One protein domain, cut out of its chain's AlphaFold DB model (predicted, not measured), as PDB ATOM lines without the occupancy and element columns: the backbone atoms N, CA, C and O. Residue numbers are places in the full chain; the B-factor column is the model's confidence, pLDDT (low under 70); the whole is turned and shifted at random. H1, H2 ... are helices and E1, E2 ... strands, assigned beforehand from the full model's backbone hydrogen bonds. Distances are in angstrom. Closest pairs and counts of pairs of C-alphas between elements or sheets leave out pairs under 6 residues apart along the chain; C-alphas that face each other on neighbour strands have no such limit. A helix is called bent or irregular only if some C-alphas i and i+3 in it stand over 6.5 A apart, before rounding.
ATOM      1  N   LYS A   5     -19.717 -34.173  14.604       44.75
ATOM      2  CA  LYS A   5     -19.368 -35.357  15.413       44.75
ATOM      3  C   LYS A   5     -19.209 -36.671  14.618       44.75
ATOM      4  O   LYS A   5     -18.317 -37.436  14.986       44.75
ATOM      5  N   PRO A   6     -20.009 -36.968  13.573       49.84
ATOM      6  CA  PRO A   6     -19.881 -38.218  12.817       49.84
ATOM      7  C   PRO A   6     -18.568 -38.299  12.025       49.84
ATOM      8  O   PRO A   6     -17.833 -39.273  12.183       49.84
ATOM      9  N   ARG A   7     -18.208 -37.233  11.293       52.66
ATOM     10  CA  ARG A   7     -16.943 -37.125  10.538       52.66
ATOM     11  C   ARG A   7     -15.713 -37.297  11.423       52.66
ATOM     12  O   ARG A   7     -14.847 -38.104  11.113       52.66
ATOM     13  N   ARG A   8     -15.676 -36.641  12.590       50.38
ATOM     14  CA  ARG A   8     -14.571 -36.806  13.557       50.38
ATOM     15  C   ARG A   8     -14.421 -38.242  14.067       50.38
ATOM     16  O   ARG A   8     -13.306 -38.690  14.315       50.38
ATOM     17  N   LYS A   9     -15.529 -38.974  14.234       48.31
ATOM     18  CA  LYS A   9     -15.504 -40.375  14.683       48.31
ATOM     19  C   LYS A   9     -15.067 -41.327  13.561       48.31
ATOM     20  O   LYS A   9     -14.333 -42.272  13.840       48.31
ATOM     21  N   ALA A  10     -15.474 -41.058  12.318       54.78
ATOM     22  CA  ALA A  10     -14.987 -41.770  11.138       54.78
ATOM     23  C   ALA A  10     -13.478 -41.543  10.940       54.78
ATOM     24  O   ALA A  10     -12.733 -42.516  10.870       54.78
ATOM     25  N   ALA A  11     -13.014 -40.288  10.997       52.41
ATOM     26  CA  ALA A  11     -11.598 -39.924  10.894       52.41
ATOM     27  C   ALA A  11     -10.723 -40.626  11.953       52.41
ATOM     28  O   ALA A  11      -9.651 -41.137  11.643       52.41
ATOM     29  N   ALA A  12     -11.192 -40.736  13.203       48.72
ATOM     30  CA  ALA A  12     -10.461 -41.449  14.256       48.72
ATOM     31  C   ALA A  12     -10.339 -42.967  14.000       48.72
ATOM     32  O   ALA A  12      -9.286 -43.546  14.268       48.72
ATOM     33  N   LYS A  13     -11.393 -43.614  13.474       53.28
ATOM     34  CA  LYS A  13     -11.372 -45.043  13.102       53.28
ATOM     35  C   LYS A  13     -10.473 -45.284  11.879       53.28
ATOM     36  O   LYS A  13      -9.733 -46.264  11.866       53.28
ATOM     37  N   LYS A  14     -10.480 -44.367  10.907       50.88
ATOM     38  CA  LYS A  14      -9.604 -44.391   9.725       50.88
ATOM     39  C   LYS A  14      -8.132 -44.211  10.081       50.88
ATOM     40  O   LYS A  14      -7.318 -45.036   9.705       50.88
ATOM     41  N   LYS A  15      -7.782 -43.254  10.949       47.31
ATOM     42  CA  LYS A  15      -6.400 -43.087  11.443       47.31
ATOM     43  C   LYS A  15      -5.820 -44.369  12.064       47.31
ATOM     44  O   LYS A  15      -4.617 -44.612  11.989       47.31
ATOM     45  N   GLN A  16      -6.666 -45.197  12.681       42.94
ATOM     46  CA  GLN A  16      -6.278 -46.509  13.201       42.94
ATOM     47  C   GLN A  16      -6.129 -47.566  12.091       42.94
ATOM     48  O   GLN A  16      -5.186 -48.349  12.153       42.94
ATOM     49  N   ALA A  17      -7.010 -47.573  11.084       45.28
ATOM     50  CA  ALA A  17      -6.918 -48.460   9.920       45.28
ATOM     51  C   ALA A  17      -5.706 -48.123   9.029       45.28
ATOM     52  O   ALA A  17      -4.938 -49.016   8.700       45.28
ATOM     53  N   ARG A  18      -5.431 -46.840   8.771       49.19
ATOM     54  CA  ARG A  18      -4.249 -46.352   8.036       49.19
ATOM     55  C   ARG A  18      -2.929 -46.739   8.654       49.19
ATOM     56  O   ARG A  18      -2.014 -47.088   7.926       49.19
ATOM     57  N   ARG A  19      -2.809 -46.722   9.984       43.16
ATOM     58  CA  ARG A  19      -1.599 -47.241  10.643       43.16
ATOM     59  C   ARG A  19      -1.335 -48.709  10.298       43.16
ATOM     60  O   ARG A  19      -0.183 -49.105  10.357       43.16
ATOM     61  N   ALA A  20      -2.370 -49.460   9.923       37.25
ATOM     62  CA  ALA A  20      -2.281 -50.835   9.440       37.25
ATOM     63  C   ALA A  20      -2.272 -50.959   7.896       37.25
ATOM     64  O   ALA A  20      -1.982 -52.031   7.387       37.25
ATOM     65  N   THR A  21      -2.576 -49.901   7.125       39.75
ATOM     66  CA  THR A  21      -2.585 -49.916   5.640       39.75
ATOM     67  C   THR A  21      -1.383 -49.198   5.020       39.75
ATOM     68  O   THR A  21      -0.828 -49.693   4.050       39.75
ATOM     69  N   HIS A  22      -0.852 -48.135   5.634       42.41
ATOM     70  CA  HIS A  22       0.515 -47.654   5.359       42.41
ATOM     71  C   HIS A  22       1.583 -48.703   5.722       42.41
ATOM     72  O   HIS A  22       2.764 -48.523   5.428       42.41
ATOM     73  N   GLU A  23       1.179 -49.838   6.307       41.44
ATOM     74  CA  GLU A  23       1.997 -51.045   6.337       41.44
ATOM     75  C   GLU A  23       2.180 -51.717   4.960       41.44
ATOM     76  O   GLU A  23       2.979 -52.639   4.852       41.44
ATOM     77  N   VAL A  24       1.556 -51.230   3.880       44.75
ATOM     78  CA  VAL A  24       1.909 -51.638   2.508       44.75
ATOM     79  C   VAL A  24       3.279 -51.070   2.104       44.75
ATOM     80  O   VAL A  24       4.083 -51.815   1.554       44.75
ATOM     81  N   ASN A  25       3.657 -49.864   2.549       40.72
ATOM     82  CA  ASN A  25       5.072 -49.441   2.512       40.72
ATOM     83  C   ASN A  25       5.906 -50.153   3.596       40.72
ATOM     84  O   ASN A  25       7.120 -50.295   3.466       40.72
ATOM     85  N   ALA A  26       5.274 -50.687   4.653       44.00
ATOM     86  CA  ALA A  26       5.948 -51.602   5.580       44.00
ATOM     87  C   ALA A  26       6.168 -53.017   5.022       44.00
ATOM     88  O   ALA A  26       6.895 -53.785   5.655       44.00
ATOM     89  N   ARG A  27       5.642 -53.361   3.836       45.41
ATOM     90  CA  ARG A  27       5.990 -54.612   3.144       45.41
ATOM     91  C   ARG A  27       7.471 -54.642   2.739       45.41
ATOM     92  O   ARG A  27       8.028 -55.727   2.642       45.41
ATOM     93  N   PHE A  28       8.112 -53.471   2.646       50.22
ATOM     94  CA  PHE A  28       9.529 -53.289   2.310       50.22
ATOM     95  C   PHE A  28      10.403 -52.816   3.486       50.22
ATOM     96  O   PHE A  28      11.552 -52.443   3.282       50.22
ATOM     97  N   ARG A  29       9.931 -52.857   4.748       45.12
ATOM     98  CA  ARG A  29      10.672 -52.362   5.943       45.12
ATOM     99  C   ARG A  29      11.941 -53.150   6.338       45.12
ATOM    100  O   ARG A  29      12.391 -53.076   7.481       45.12
ATOM    101  N   GLY A  30      12.535 -53.872   5.398       46.25
ATOM    102  CA  GLY A  30      13.876 -54.445   5.494       46.25
ATOM    103  C   GLY A  30      14.695 -54.336   4.203       46.25
ATOM    104  O   GLY A  30      15.833 -54.798   4.196       46.25
ATOM    105  N   GLU A  31      14.149 -53.741   3.140       54.91
ATOM    106  CA  GLU A  31      14.762 -53.637   1.815       54.91
ATOM    107  C   GLU A  31      15.059 -52.165   1.488       54.91
ATOM    108  O   GLU A  31      14.443 -51.241   2.015       54.91
ATOM    109  N   GLN A  32      16.103 -51.951   0.695       66.75
ATOM    110  CA  GLN A  32      16.601 -50.644   0.276       66.75
ATOM    111  C   GLN A  32      15.485 -49.815  -0.390       66.75
ATOM    112  O   GLN A  32      14.732 -50.348  -1.193       66.75
ATOM    113  N   ALA A  33      15.375 -48.519  -0.078       75.50
ATOM    114  CA  ALA A  33      14.472 -47.624  -0.804       75.50
ATOM    115  C   ALA A  33      14.995 -47.403  -2.234       75.50
ATOM    116  O   ALA A  33      16.192 -47.159  -2.423       75.50
ATOM    117  N   PHE A  34      14.107 -47.486  -3.226       82.69
ATOM    118  CA  PHE A  34      14.457 -47.349  -4.638       82.69
ATOM    119  C   PHE A  34      13.903 -46.061  -5.231       82.69
ATOM    120  O   PHE A  34      12.780 -45.653  -4.940       82.69
ATOM    121  N   PHE A  35      14.725 -45.446  -6.075       86.56
ATOM    122  CA  PHE A  35      14.491 -44.135  -6.657       86.56
ATOM    123  C   PHE A  35      14.805 -44.187  -8.153       86.56
ATOM    124  O   PHE A  35      15.805 -44.785  -8.552       86.56
ATOM    125  N   SER A  36      13.979 -43.555  -8.983       91.31
ATOM    126  CA  SER A  36      14.196 -43.433 -10.423       91.31
ATOM    127  C   SER A  36      13.835 -42.032 -10.911       91.31
ATOM    128  O   SER A  36      12.665 -41.685 -11.047       91.31
ATOM    129  N   ASP A  37      14.855 -41.227 -11.218       93.62
ATOM    130  CA  ASP A  37      14.669 -39.876 -11.768       93.62
ATOM    131  C   ASP A  37      14.031 -39.903 -13.164       93.62
ATOM    132  O   ASP A  37      13.262 -39.014 -13.520       93.62
ATOM    133  N   GLU A  38      14.323 -40.941 -13.954       95.31
ATOM    134  CA  GLU A  38      13.726 -41.138 -15.277       95.31
ATOM    135  C   GLU A  38      12.226 -41.438 -15.175       95.31
ATOM    136  O   GLU A  38      11.433 -40.849 -15.913       95.31
ATOM    137  N   ALA A  39      11.826 -42.303 -14.236       94.31
ATOM    138  CA  ALA A  39      10.416 -42.572 -13.977       94.31
ATOM    139  C   ALA A  39       9.705 -41.333 -13.421       94.31
ATOM    140  O   ALA A  39       8.609 -41.014 -13.876       94.31
ATOM    141  N   ASP A  40      10.343 -40.595 -12.505       94.25
ATOM    142  CA  ASP A  40       9.782 -39.365 -11.942       94.25
ATOM    143  C   ASP A  40       9.526 -38.309 -13.020       94.25
ATOM    144  O   ASP A  40       8.442 -37.725 -13.074       94.25
ATOM    145  N   ALA A  41      10.483 -38.121 -13.931       94.94
ATOM    146  CA  ALA A  41      10.338 -37.217 -15.060       94.94
ATOM    147  C   ALA A  41       9.220 -37.662 -16.017       94.94
ATOM    148  O   ALA A  41       8.390 -36.837 -16.405       94.94
ATOM    149  N   LEU A  42       9.170 -38.950 -16.379       96.38
ATOM    150  CA  LEU A  42       8.148 -39.507 -17.269       96.38
ATOM    151  C   LEU A  42       6.738 -39.351 -16.683       96.38
ATOM    152  O   LEU A  42       5.841 -38.823 -17.342       96.38
ATOM    153  N   LEU A  43       6.542 -39.814 -15.450       94.56
ATOM    154  CA  LEU A  43       5.239 -39.863 -14.791       94.56
ATOM    155  C   LEU A  43       4.736 -38.453 -14.471       94.56
ATOM    156  O   LEU A  43       3.590 -38.126 -14.788       94.56
ATOM    157  N   THR A  44       5.602 -37.576 -13.954       92.12
ATOM    158  CA  THR A  44       5.245 -36.172 -13.702       92.12
ATOM    159  C   THR A  44       4.889 -35.437 -14.997       92.12
ATOM    160  O   THR A  44       3.907 -34.699 -15.030       92.12
ATOM    161  N   ALA A  45       5.620 -35.667 -16.098       92.69
ATOM    162  CA  ALA A  45       5.293 -35.072 -17.399       92.69
ATOM    163  C   ALA A  45       3.925 -35.526 -17.939       92.69
ATOM    164  O   ALA A  45       3.281 -34.787 -18.683       92.69
ATOM    165  N   ARG A  46       3.474 -36.722 -17.545       91.81
ATOM    166  CA  ARG A  46       2.144 -37.255 -17.864       91.81
ATOM    167  C   ARG A  46       1.055 -36.831 -16.874       91.81
ATOM    168  O   ARG A  46      -0.110 -37.114 -17.121       91.81
ATOM    169  N   GLY A  47       1.399 -36.113 -15.802       89.25
ATOM    170  CA  GLY A  47       0.445 -35.584 -14.821       89.25
ATOM    171  C   GLY A  47       0.235 -36.460 -13.584       89.25
ATOM    172  O   GLY A  47      -0.672 -36.189 -12.797       89.25
ATOM    173  N   TRP A  48       1.060 -37.489 -13.384       90.81
ATOM    174  CA  TRP A  48       1.083 -38.231 -12.126       90.81
ATOM    175  C   TRP A  48       1.687 -37.374 -11.012       90.81
ATOM    176  O   TRP A  48       2.591 -36.571 -11.238       90.81
ATOM    177  N   VAL A  49       1.212 -37.580  -9.787       88.25
ATOM    178  CA  VAL A  49       1.706 -36.861  -8.611       88.25
ATOM    179  C   VAL A  49       2.759 -37.706  -7.909       88.25
ATOM    180  O   VAL A  49       2.459 -38.807  -7.454       88.25
ATOM    181  N   SER A  50       3.978 -37.180  -7.809       88.69
ATOM    182  CA  SER A  50       5.109 -37.833  -7.145       88.69
ATOM    183  C   SER A  50       5.065 -37.664  -5.627       88.69
ATOM    184  O   SER A  50       4.974 -36.543  -5.117       88.69
ATOM    185  N   GLU A  51       5.204 -38.767  -4.891       83.00
ATOM    186  CA  GLU A  51       5.300 -38.764  -3.426       83.00
ATOM    187  C   GLU A  51       6.619 -38.141  -2.935       83.00
ATOM    188  O   GLU A  51       6.689 -37.660  -1.805       83.00
ATOM    189  N   ARG A  52       7.641 -38.011  -3.802       79.25
ATOM    190  CA  ARG A  52       8.872 -37.253  -3.493       79.25
ATOM    191  C   ARG A  52       8.591 -35.807  -3.088       79.25
ATOM    192  O   ARG A  52       9.344 -35.224  -2.311       79.25
ATOM    193  N   ALA A  53       7.527 -35.219  -3.635       72.19
ATOM    194  CA  ALA A  53       7.125 -33.851  -3.331       72.19
ATOM    195  C   ALA A  53       6.435 -33.722  -1.958       72.19
ATOM    196  O   ALA A  53       6.219 -32.603  -1.484       72.19
ATOM    197  N   GLN A  54       6.099 -34.839  -1.303       73.50
ATOM    198  CA  GLN A  54       5.525 -34.850   0.035       73.50
ATOM    199  C   GLN A  54       6.624 -34.697   1.104       73.50
ATOM    200  O   GLN A  54       7.685 -35.325   1.013       73.50
ATOM    201  N   PRO A  55       6.386 -33.922   2.180       62.31
ATOM    202  CA  PRO A  55       7.278 -33.906   3.335       62.31
ATOM    203  C   PRO A  55       7.493 -35.319   3.912       62.31
ATOM    204  O   PRO A  55       6.573 -35.912   4.469       62.31
ATOM    205  N   GLY A  56       8.717 -35.845   3.799       61.72
ATOM    206  CA  GLY A  56       9.092 -37.182   4.283       61.72
ATOM    207  C   GLY A  56       8.796 -38.344   3.322       61.72
ATOM    208  O   GLY A  56       9.141 -39.477   3.647       61.72
ATOM    209  N   GLY A  57       8.211 -38.090   2.144       60.47
ATOM    210  CA  GLY A  57       7.957 -39.130   1.133       60.47
ATOM    211  C   GLY A  57       9.245 -39.687   0.517       60.47
ATOM    212  O   GLY A  57       9.367 -40.886   0.298       60.47
ATOM    213  N   ALA A  58      10.269 -38.840   0.369       59.19
ATOM    214  CA  ALA A  58      11.579 -39.232  -0.157       59.19
ATOM    215  C   ALA A  58      12.328 -40.277   0.696       59.19
ATOM    216  O   ALA A  58      13.278 -40.874   0.208       59.19
ATOM    217  N   ASP A  59      11.929 -40.526   1.946       63.16
ATOM    218  CA  ASP A  59      12.588 -41.523   2.800       63.16
ATOM    219  C   ASP A  59      12.053 -42.953   2.574       63.16
ATOM    220  O   ASP A  59      12.607 -43.914   3.114       63.16
ATOM    221  N   LEU A  60      10.970 -43.108   1.801       66.75
ATOM    222  CA  LEU A  60      10.233 -44.369   1.641       66.75
ATOM    223  C   LEU A  60      10.367 -45.007   0.249       66.75
ATOM    224  O   LEU A  60       9.786 -46.066   0.019       66.75
ATOM    225  N   GLY A  61      11.172 -44.413  -0.635       77.56
ATOM    226  CA  GLY A  61      11.258 -44.799  -2.044       77.56
ATOM    227  C   GLY A  61      10.206 -44.093  -2.895       77.56
ATOM    228  O   GLY A  61       9.353 -43.370  -2.381       77.56
ATOM    229  N   ASP A  62      10.292 -44.276  -4.208       86.75
ATOM    230  CA  ASP A  62       9.398 -43.578  -5.122       86.75
ATOM    231  C   ASP A  62       8.037 -44.246  -5.256       86.75
ATOM    232  O   ASP A  62       7.933 -45.437  -5.566       86.75
ATOM    233  N   ALA A  63       7.004 -43.417  -5.133       87.81
ATOM    234  CA  ALA A  63       5.640 -43.722  -5.514       87.81
ATOM    235  C   ALA A  63       5.028 -42.543  -6.283       87.81
ATOM    236  O   ALA A  63       5.355 -41.376  -6.049       87.81
ATOM    237  N   TRP A  64       4.114 -42.857  -7.194       90.69
ATOM    238  CA  TRP A  64       3.377 -41.899  -8.004       90.69
ATOM    239  C   TRP A  64       1.909 -42.276  -8.051       90.69
ATOM    240  O   TRP A  64       1.567 -43.456  -8.129       90.69
ATOM    241  N   TYR A  65       1.042 -41.271  -8.074       86.56
ATOM    242  CA  TYR A  65      -0.402 -41.462  -8.043       86.56
ATOM    243  C   TYR A  65      -1.086 -40.793  -9.221       86.56
ATOM    244  O   TYR A  65      -0.816 -39.634  -9.542       86.56
ATOM    245  N   TRP A  66      -2.006 -41.523  -9.843       87.62
ATOM    246  CA  TRP A  66      -2.842 -40.994 -10.907       87.62
ATOM    247  C   TRP A  66      -4.100 -40.356 -10.324       87.62
ATOM    248  O   TRP A  66      -4.888 -41.009  -9.646       87.62
ATOM    249  N   MET A  67      -4.329 -39.077 -10.599       80.19
ATOM    250  CA  MET A  67      -5.475 -38.330 -10.073       80.19
ATOM    251  C   MET A  67      -6.408 -37.934 -11.234       80.19
ATOM    252  O   MET A  67      -5.907 -37.597 -12.299       80.19
ATOM    253  N   PRO A  68      -7.746 -37.955 -11.078       68.12
ATOM    254  CA  PRO A  68      -8.514 -38.386  -9.917       68.12
ATOM    255  C   PRO A  68      -8.887 -39.870 -10.035       68.12
ATOM    256  O   PRO A  68     -10.039 -40.221 -10.290       68.12
ATOM    257  N   SER A  69      -7.955 -40.799  -9.820       56.72
ATOM    258  CA  SER A  69      -8.364 -42.204  -9.692       56.72
ATOM    259  C   SER A  69      -9.060 -42.485  -8.346       56.72
ATOM    260  O   SER A  69      -9.498 -43.607  -8.102       56.72
ATOM    261  N   GLN A  70      -9.080 -41.510  -7.433       63.31
ATOM    262  CA  GLN A  70      -9.600 -41.648  -6.074       63.31
ATOM    263  C   GLN A  70     -11.127 -41.581  -6.031       63.31
ATOM    264  O   GLN A  70     -11.760 -40.774  -6.715       63.31
ATOM    265  N   LEU A  71     -11.713 -42.389  -5.147       59.28
ATOM    266  CA  LEU A  71     -13.109 -42.242  -4.733       59.28
ATOM    267  C   LEU A  71     -13.209 -41.137  -3.676       59.28
ATOM    268  O   LEU A  71     -12.263 -40.978  -2.900       59.28
ATOM    269  N   PRO A  72     -14.355 -40.440  -3.569       56.75
ATOM    270  CA  PRO A  72     -14.672 -39.616  -2.406       56.75
ATOM    271  C   PRO A  72     -14.400 -40.401  -1.121       56.75
ATOM    272  O   PRO A  72     -14.710 -41.596  -1.039       56.75
ATOM    273  N   ALA A  73     -13.778 -39.759  -0.134       51.56
ATOM    274  CA  ALA A  73     -13.138 -40.431   0.988       51.56
ATOM    275  C   ALA A  73     -14.159 -40.896   2.034       51.56
ATOM    276  O   ALA A  73     -14.103 -40.498   3.194       51.56
ATOM    277  N   TYR A  74     -15.097 -41.764   1.670       54.59
ATOM    278  CA  TYR A  74     -16.222 -42.104   2.533       54.59
ATOM    279  C   TYR A  74     -16.742 -43.524   2.332       54.59
ATOM    280  O   TYR A  74     -17.943 -43.744   2.313       54.59
ATOM    281  N   LEU A  75     -15.880 -44.528   2.235       47.09
ATOM    282  CA  LEU A  75     -16.344 -45.910   2.314       47.09
ATOM    283  C   LEU A  75     -16.358 -46.368   3.777       47.09
ATOM    284  O   LEU A  75     -15.411 -46.160   4.536       47.09
ATOM    285  N   ALA A  76     -17.495 -46.924   4.210       41.69
ATOM    286  CA  ALA A  76     -17.719 -47.345   5.596       41.69
ATOM    287  C   ALA A  76     -16.855 -48.554   6.000       41.69
ATOM    288  O   ALA A  76     -16.686 -48.804   7.195       41.69
ATOM    289  N   GLU A  77     -16.272 -49.250   5.025       47.94
ATOM    290  CA  GLU A  77     -15.242 -50.273   5.173       47.94
ATOM    291  C   GLU A  77     -14.378 -50.250   3.906       47.94
ATOM    292  O   GLU A  77     -14.909 -50.370   2.806       47.94
ATOM    293  N   GLY A  78     -13.065 -50.080   4.057       50.06
ATOM    294  CA  GLY A  78     -12.140 -49.961   2.930       50.06
ATOM    295  C   GLY A  78     -11.784 -48.515   2.618       50.06
ATOM    296  O   GLY A  78     -12.667 -47.697   2.425       50.06
ATOM    297  N   GLU A  79     -10.503 -48.162   2.616       54.34
ATOM    298  CA  GLU A  79     -10.087 -46.840   2.146       54.34
ATOM    299  C   GLU A  79      -9.800 -46.927   0.652       54.34
ATOM    300  O   GLU A  79      -9.110 -47.865   0.253       54.34
ATOM    301  N   PRO A  80     -10.322 -46.003  -0.168       59.56
ATOM    302  CA  PRO A  80     -10.038 -46.021  -1.588       59.56
ATOM    303  C   PRO A  80      -8.537 -45.884  -1.822       59.56
ATOM    304  O   PRO A  80      -7.923 -44.911  -1.385       59.56
ATOM    305  N   VAL A  81      -7.964 -46.857  -2.522       67.31
ATOM    306  CA  VAL A  81      -6.570 -46.802  -2.962       67.31
ATOM    307  C   VAL A  81      -6.570 -46.160  -4.352       67.31
ATOM    308  O   VAL A  81      -7.330 -46.631  -5.201       67.31
ATOM    309  N   PRO A  82      -5.818 -45.074  -4.604       75.81
ATOM    310  CA  PRO A  82      -5.617 -44.561  -5.958       75.81
ATOM    311  C   PRO A  82      -4.865 -45.563  -6.841       75.81
ATOM    312  O   PRO A  82      -4.164 -46.438  -6.346       75.81
ATOM    313  N   THR A  83      -4.966 -45.397  -8.157       86.62
ATOM    314  CA  THR A  83      -4.046 -46.037  -9.082       86.62
ATOM    315  C   THR A  83      -2.659 -45.475  -8.796       86.62
ATOM    316  O   THR A  83      -2.468 -44.255  -8.826       86.62
ATOM    317  N   SER A  84      -1.711 -46.353  -8.507       88.81
ATOM    318  CA  SER A  84      -0.353 -45.992  -8.126       88.81
ATOM    319  C   SER A  84       0.679 -46.759  -8.939       88.81
ATOM    320  O   SER A  84       0.417 -47.844  -9.465       88.81
ATOM    321  N   VAL A  85       1.864 -46.170  -9.036       92.44
ATOM    322  CA  VAL A  85       3.097 -46.796  -9.511       92.44
ATOM    323  C   VAL A  85       4.145 -46.609  -8.424       92.44
ATOM    324  O   VAL A  85       4.164 -45.567  -7.780       92.44
ATOM    325  N   PHE A  86       5.015 -47.589  -8.206       89.50
ATOM    326  CA  PHE A  86       6.106 -47.492  -7.235       89.50
ATOM    327  C   PHE A  86       7.334 -48.271  -7.696       89.50
ATOM    328  O   PHE A  86       7.228 -49.240  -8.451       89.50
ATOM    329  N   ALA A  87       8.513 -47.840  -7.253       88.88
ATOM    330  CA  ALA A  87       9.760 -48.545  -7.524       88.88
ATOM    331  C   ALA A  87       9.878 -49.795  -6.632       88.88
ATOM    332  O   ALA A  87       9.701 -49.716  -5.418       88.88
ATOM    333  N   LEU A  88      10.180 -50.951  -7.232       84.75
ATOM    334  CA  LEU A  88      10.350 -52.229  -6.520       84.75
ATOM    335  C   LEU A  88      11.821 -52.559  -6.264       84.75
ATOM    336  O   LEU A  88      12.178 -53.052  -5.198       84.75
ATOM    337  N   ALA A  89      12.657 -52.319  -7.270       84.50
ATOM    338  CA  ALA A  89      14.103 -52.459  -7.238       84.50
ATOM    339  C   ALA A  89      14.724 -51.498  -8.261       84.50
ATOM    340  O   ALA A  89      14.019 -50.762  -8.956       84.50
ATOM    341  N   GLU A  90      16.050 -51.505  -8.381       85.62
ATOM    342  CA  GLU A  90      16.732 -50.743  -9.425       85.62
ATOM    343  C   GLU A  90      16.219 -51.164 -10.814       85.62
ATOM    344  O   GLU A  90      16.430 -52.290 -11.264       85.62
ATOM    345  N   GLY A  91      15.508 -50.247 -11.475       86.62
ATOM    346  CA  GLY A  91      14.956 -50.444 -12.814       86.62
ATOM    347  C   GLY A  91      13.661 -51.258 -12.893       86.62
ATOM    348  O   GLY A  91      13.195 -51.484 -14.006       86.62
ATOM    349  N   THR A  92      13.055 -51.673 -11.774       91.38
ATOM    350  CA  THR A  92      11.787 -52.428 -11.771       91.38
ATOM    351  C   THR A  92      10.682 -51.694 -11.021       91.38
ATOM    352  O   THR A  92      10.932 -50.935 -10.080       91.38
ATOM    353  N   PHE A  93       9.438 -51.926 -11.438       93.06
ATOM    354  CA  PHE A  93       8.289 -51.141 -10.988       93.06
ATOM    355  C   PHE A  93       7.089 -52.026 -10.674       93.06
ATOM    356  O   PHE A  93       6.894 -53.072 -11.289       93.06
ATOM    357  N   GLY A  94       6.260 -51.579  -9.742       92.00
ATOM    358  CA  GLY A  94       4.940 -52.124  -9.465       92.00
ATOM    359  C   GLY A  94       3.866 -51.095  -9.796       92.00
ATOM    360  O   GLY A  94       4.112 -49.893  -9.751       92.00
ATOM    361  N   SER A  95       2.667 -51.564 -10.123       92.31
ATOM    362  CA  SER A  95       1.467 -50.731 -10.163       92.31
ATOM    363  C   SER A  95       0.312 -51.407  -9.456       92.31
ATOM    364  O   SER A  95       0.144 -52.626  -9.556       92.31
ATOM    365  N   GLU A  96      -0.535 -50.591  -8.850       88.75
ATOM    366  CA  GLU A  96      -1.813 -50.984  -8.280       88.75
ATOM    367  C   GLU A  96      -2.914 -50.150  -8.935       88.75
ATOM    368  O   GLU A  96      -2.786 -48.937  -9.048       88.75
ATOM    369  N   LEU A  97      -3.991 -50.777  -9.411       86.56
ATOM    370  CA  LEU A  97      -5.154 -50.050  -9.921       86.56
ATOM    371  C   LEU A  97      -6.050 -49.588  -8.776       86.56
ATOM    372  O   LEU A  97      -6.217 -50.299  -7.780       86.56
ATOM    373  N   ALA A  98      -6.716 -48.452  -8.984       80.19
ATOM    374  CA  ALA A  98      -7.640 -47.917  -8.003       80.19
ATOM    375  C   ALA A  98      -8.715 -48.935  -7.586       80.19
ATOM    376  O   ALA A  98      -9.338 -49.587  -8.435       80.19
ATOM    377  N   SER A  99      -8.947 -49.035  -6.277       75.38
ATOM    378  CA  SER A  99      -9.852 -50.005  -5.650       75.38
ATOM    379  C   SER A  99     -10.757 -49.327  -4.625       75.38
ATOM    380  O   SER A  99     -10.353 -48.388  -3.944       75.38
ATOM    381  N   VAL A 100     -11.983 -49.841  -4.494       69.12
ATOM    382  CA  VAL A 100     -12.948 -49.433  -3.455       69.12
ATOM    383  C   VAL A 100     -12.642 -50.060  -2.094       69.12
ATOM    384  O   VAL A 100     -13.136 -49.610  -1.069       69.12
ATOM    385  N   GLY A 101     -11.859 -51.136  -2.062       63.53
ATOM    386  CA  GLY A 101     -11.522 -51.830  -0.824       63.53
ATOM    387  C   GLY A 101     -10.258 -51.280  -0.171       63.53
ATOM    388  O   GLY A 101      -9.417 -50.690  -0.834       63.53
ATOM    389  N   SER A 102     -10.051 -51.612   1.108       56.69
ATOM    390  CA  SER A 102      -8.772 -51.399   1.819       56.69
ATOM    391  C   SER A 102      -7.616 -52.247   1.275       56.69
ATOM    392  O   SER A 102      -6.534 -52.257   1.858       56.69
ATOM    393  N   SER A 103      -7.855 -53.039   0.234       65.81
ATOM    394  CA  SER A 103      -6.849 -53.838  -0.440       65.81
ATOM    395  C   SER A 103      -7.067 -53.800  -1.947       65.81
ATOM    396  O   SER A 103      -8.196 -53.728  -2.449       65.81
ATOM    397  N   VAL A 104      -5.956 -53.866  -2.671       70.31
ATOM    398  CA  VAL A 104      -5.941 -53.990  -4.124       70.31
ATOM    399  C   VAL A 104      -5.936 -55.484  -4.456       70.31
ATOM    400  O   VAL A 104      -5.031 -56.196  -4.013       70.31
ATOM    401  N   PRO A 105      -6.938 -56.007  -5.182       72.25
ATOM    402  CA  PRO A 105      -6.954 -57.411  -5.590       72.25
ATOM    403  C   PRO A 105      -5.705 -57.775  -6.396       72.25
ATOM    404  O   PRO A 105      -5.243 -56.965  -7.186       72.25
ATOM    405  N   ALA A 106      -5.203 -59.011  -6.296       75.88
ATOM    406  CA  ALA A 106      -3.993 -59.425  -7.024       75.88
ATOM    407  C   ALA A 106      -4.090 -59.218  -8.551       75.88
ATOM    408  O   ALA A 106      -3.112 -58.850  -9.187       75.88
ATOM    409  N   GLY A 107      -5.280 -59.387  -9.142       79.94
ATOM    410  CA  GLY A 107      -5.513 -59.120 -10.572       79.94
ATOM    411  C   GLY A 107      -5.538 -57.633 -10.957       79.94
ATOM    412  O   GLY A 107      -5.608 -57.314 -12.138       79.94
ATOM    413  N   ALA A 108      -5.506 -56.739  -9.972       82.62
ATOM    414  CA  ALA A 108      -5.379 -55.293 -10.118       82.62
ATOM    415  C   ALA A 108      -3.952 -54.809  -9.790       82.62
ATOM    416  O   ALA A 108      -3.726 -53.605  -9.714       82.62
ATOM    417  N   GLN A 109      -3.008 -55.737  -9.604       89.25
ATOM    418  CA  GLN A 109      -1.587 -55.461  -9.405       89.25
ATOM    419  C   GLN A 109      -0.798 -55.956 -10.614       89.25
ATOM    420  O   GLN A 109      -1.161 -56.954 -11.243       89.25
ATOM    421  N   ARG A 110       0.291 -55.265 -10.941       92.62
ATOM    422  CA  ARG A 110       1.205 -55.675 -12.009       92.62
ATOM    423  C   ARG A 110       2.624 -55.236 -11.690       92.62
ATOM    424  O   ARG A 110       2.814 -54.133 -11.194       92.62
ATOM    425  N   GLU A 111       3.587 -56.088 -12.013       94.31
ATOM    426  CA  GLU A 111       5.013 -55.771 -11.971       94.31
ATOM    427  C   GLU A 111       5.546 -55.557 -13.394       94.31
ATOM    428  O   GLU A 111       5.058 -56.170 -14.351       94.31
ATOM    429  N   TYR A 112       6.554 -54.700 -13.509       95.31
ATOM    430  CA  TYR A 112       7.246 -54.348 -14.743       95.31
ATOM    431  C   TYR A 112       8.745 -54.536 -14.528       95.31
ATOM    432  O   TYR A 112       9.317 -54.028 -13.560       95.31
ATOM    433  N   ALA A 113       9.394 -55.247 -15.447       95.88
ATOM    434  CA  ALA A 113      10.824 -55.528 -15.369       95.88
ATOM    435  C   ALA A 113      11.691 -54.348 -15.843       95.88
ATOM    436  O   ALA A 113      12.914 -54.406 -15.733       95.88
ATOM    437  N   SER A 114      11.078 -53.305 -16.415       96.88
ATOM    438  CA  SER A 114      11.764 -52.105 -16.894       96.88
ATOM    439  C   SER A 114      10.834 -50.893 -16.969       96.88
ATOM    440  O   SER A 114       9.609 -51.037 -17.008       96.88
ATOM    441  N   LEU A 115      11.424 -49.698 -17.087       97.38
ATOM    442  CA  LEU A 115      10.680 -48.461 -17.340       97.38
ATOM    443  C   LEU A 115       9.945 -48.503 -18.687       97.38
ATOM    444  O   LEU A 115       8.822 -48.026 -18.778       97.38
ATOM    445  N   ALA A 116      10.533 -49.130 -19.712       98.12
ATOM    446  CA  ALA A 116       9.908 -49.259 -21.029       98.12
ATOM    447  C   ALA A 116       8.636 -50.128 -20.994       98.12
ATOM    448  O   ALA A 116       7.666 -49.846 -21.695       98.12
ATOM    449  N   GLU A 117       8.622 -51.180 -20.169       98.12
ATOM    450  CA  GLU A 117       7.420 -51.997 -19.961       98.12
ATOM    451  C   GLU A 117       6.328 -51.230 -19.213       98.12
ATOM    452  O   GLU A 117       5.156 -51.353 -19.572       98.12
ATOM    453  N   LEU A 118       6.707 -50.441 -18.201       97.81
ATOM    454  CA  LEU A 118       5.784 -49.554 -17.497       97.81
ATOM    455  C   LEU A 118       5.201 -48.510 -18.456       97.81
ATOM    456  O   LEU A 118       3.983 -48.383 -18.540       97.81
ATOM    457  N   GLU A 119       6.053 -47.811 -19.213       98.06
ATOM    458  CA  GLU A 119       5.667 -46.777 -20.180       98.06
ATOM    459  C   GLU A 119       4.635 -47.297 -21.188       98.06
ATOM    460  O   GLU A 119       3.635 -46.631 -21.453       98.06
ATOM    461  N   ALA A 120       4.831 -48.521 -21.688       97.75
ATOM    462  CA  ALA A 120       3.914 -49.168 -22.623       97.75
ATOM    463  C   ALA A 120       2.527 -49.489 -22.027       97.75
ATOM    464  O   ALA A 120       1.584 -49.714 -22.787       97.75
ATOM    465  N   ASP A 121       2.386 -49.530 -20.699       96.88
ATOM    466  CA  ASP A 121       1.126 -49.831 -20.005       96.88
ATOM    467  C   ASP A 121       0.466 -48.592 -19.373       96.88
ATOM    468  O   ASP A 121      -0.665 -48.689 -18.890       96.88
ATOM    469  N   LEU A 122       1.126 -47.424 -19.394       96.31
ATOM    470  CA  LEU A 122       0.617 -46.200 -18.757       96.31
ATOM    471  C   LEU A 122      -0.758 -45.798 -19.285       96.31
ATOM    472  O   LEU A 122      -1.635 -45.495 -18.484       96.31
ATOM    473  N   ASP A 123      -1.004 -45.899 -20.593       95.06
ATOM    474  CA  ASP A 123      -2.315 -45.582 -21.177       95.06
ATOM    475  C   ASP A 123      -3.441 -46.433 -20.557       95.06
ATOM    476  O   ASP A 123      -4.548 -45.948 -20.323       95.06
ATOM    477  N   ARG A 124      -3.167 -47.708 -20.239       93.56
ATOM    478  CA  ARG A 124      -4.133 -48.602 -19.584       93.56
ATOM    479  C   ARG A 124      -4.352 -48.207 -18.124       93.56
ATOM    480  O   ARG A 124      -5.493 -48.235 -17.661       93.56
ATOM    481  N   LEU A 125      -3.280 -47.878 -17.401       92.44
ATOM    482  CA  LEU A 125      -3.355 -47.428 -16.008       92.44
ATOM    483  C   LEU A 125      -4.143 -46.117 -15.899       92.44
ATOM    484  O   LEU A 125      -5.053 -46.003 -15.079       92.44
ATOM    485  N   GLU A 126      -3.840 -45.163 -16.774       90.69
ATOM    486  CA  GLU A 126      -4.443 -43.831 -16.815       90.69
ATOM    487  C   GLU A 126      -5.896 -43.855 -17.291       90.69
ATOM    488  O   GLU A 126      -6.683 -42.993 -16.897       90.69
ATOM    489  N   ALA A 127      -6.281 -44.849 -18.097       87.94
ATOM    490  CA  ALA A 127      -7.666 -45.080 -18.500       87.94
ATOM    491  C   ALA A 127      -8.513 -45.752 -17.406       87.94
ATOM    492  O   ALA A 127      -9.743 -45.709 -17.476       87.94
ATOM    493  N   HIS A 128      -7.896 -46.370 -16.391       84.88
ATOM    494  CA  HIS A 128      -8.643 -47.049 -15.333       84.88
ATOM    495  C   HIS A 128      -9.473 -46.052 -14.527       84.88
ATOM    496  O   HIS A 128      -8.985 -45.033 -14.032       84.88
ATOM    497  N   ARG A 129     -10.754 -46.370 -14.369       75.38
ATOM    498  CA  ARG A 129     -11.677 -45.687 -13.468       75.38
ATOM    499  C   ARG A 129     -12.378 -46.752 -12.649       75.38
ATOM    500  O   ARG A 129     -12.731 -47.813 -13.171       75.38
ATOM    501  N   VAL A 130     -12.599 -46.471 -11.373       73.00
ATOM    502  CA  VAL A 130     -13.497 -47.311 -10.585       73.00
ATOM    503  C   VAL A 130     -14.903 -47.220 -11.205       73.00
ATOM    504  O   VAL A 130     -15.266 -46.167 -11.719       73.00
ATOM    505  N   PRO A 131     -15.703 -48.297 -11.239       71.44
ATOM    506  CA  PRO A 131     -17.064 -48.226 -11.772       71.44
ATOM    507  C   PRO A 131     -17.984 -47.292 -10.967       71.44
ATOM    508  O   PRO A 131     -18.018 -47.380  -9.742       71.44
ATOM    509  N   GLU A 132     -18.805 -46.481 -11.650       64.81
ATOM    510  CA  GLU A 132     -19.714 -45.478 -11.045       64.81
ATOM    511  C   GLU A 132     -20.608 -46.055  -9.930       64.81
ATOM    512  O   GLU A 132     -20.728 -45.495  -8.843       64.81
ATOM    513  N   GLY A 133     -21.162 -47.251 -10.149       59.84
ATOM    514  CA  GLY A 133     -22.007 -47.940  -9.168       59.84
ATOM    515  C   GLY A 133     -21.279 -48.440  -7.913       59.84
ATOM    516  O   GLY A 133     -21.926 -48.988  -7.024       59.84
ATOM    517  N   GLN A 134     -19.953 -48.293  -7.843       64.69
ATOM    518  CA  GLN A 134     -19.135 -48.643  -6.679       64.69
ATOM    519  C   GLN A 134     -18.659 -47.407  -5.897       64.69
ATOM    520  O   GLN A 134     -18.140 -47.558  -4.790       64.69
ATOM    521  N   TYR A 135     -18.874 -46.187  -6.409       63.25
ATOM    522  CA  TYR A 135     -18.625 -44.961  -5.651       63.25
ATOM    523  C   TYR A 135     -19.729 -44.804  -4.603       63.25
ATOM    524  O   TYR A 135     -20.883 -44.541  -4.933       63.25
TER     525      TYR A 135
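This is residues 5 to 135 of the 204 residues of an uncharacterized protein of Arthrobacter saudimassiliensis (UniProt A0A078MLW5). A small twisted sheet of four short strands, E1 to E4, has two helices, H2 and H3, packed over one face. A long kinked helix, H1, runs on the other side of the sheet at a distance from it, and long loops join much of the rest. The printed part has 131 residues, with named elements in the order H1 H2 E1 E2 E3 E4 H3; the sheet's order is E1 - E2 - E3 - E4, all antiparallel. The class is mixed, helices and strands, though under half of the residues, 64 of 131, are in named elements. The whole is compact, with a radius of gyration of the C-alphas of 15.1 A and spans of 47 by 34 by 25 A.

In the sheet, E1 is residues 63 to 65, E2 residues 84 to 89 with 15.9 A from first to last C-alpha, E3 residues 92 to 96 with 14.1 A, and E4 residues 109 to 112 with 10.4 A. H2 is residues 37 to 45, 11.9 A long. H3 is residues 115 to 127, 18.7 A long, and ends at C-alpha 127 (-7.666, -45.080, -18.500); it is irregular, with C-alphas 120 and 123 7.3 A apart. H1, residues 5 to 28, begins at C-alpha 5 (-19.368, -35.357, 15.413), is 36.4 A long and has a kink of 36 degrees near residue 16.

The strands form a meander, each the antiparallel neighbour of the one before, and each successive pair is a hairpin. N 64 and O 85 are 2.8 A apart between E1 and E2, N 94 and O 86 2.8 A between E2 and E3, and N 95 and O 110 2.8 A between E3 and E4, each within hydrogen-bond range. H2 and H3 are on the same face, giving two layers, helices on one face of a sheet. H2 is over E1 and E2 at a height over the sheet of 10.2 A; the C-alphas of Leu 43 and Trp 64, the closest of H2 and E1, are 7.3 A apart. H3 is over E3, with a height of 9.5 A, along the strands at 6 degrees to E3 on the local plane. H2 and H3 are close but not clearly touching, the closest C-alphas being those of Ala 39 and Leu 115 at 6.8 A. H1 is not on the sheet and is apart from H2 and H3. Every O i to N i+4 pair is within hydrogen-bond range in H2, against 15 of 20 in H1 and 6 of 9 in H3.

The C-alphas of Lys 5 and Ala 116, the two farthest apart, are 48.8 A apart. The printed part has no cut. The links H2 to E1, E1 to E2 and E3 to E4 are long. The mean pLDDT of the printed part is 73.2, and residues 5 to 32, 55 to 60, 68 to 81, 100 to 103 and 132 to 135 are under 70.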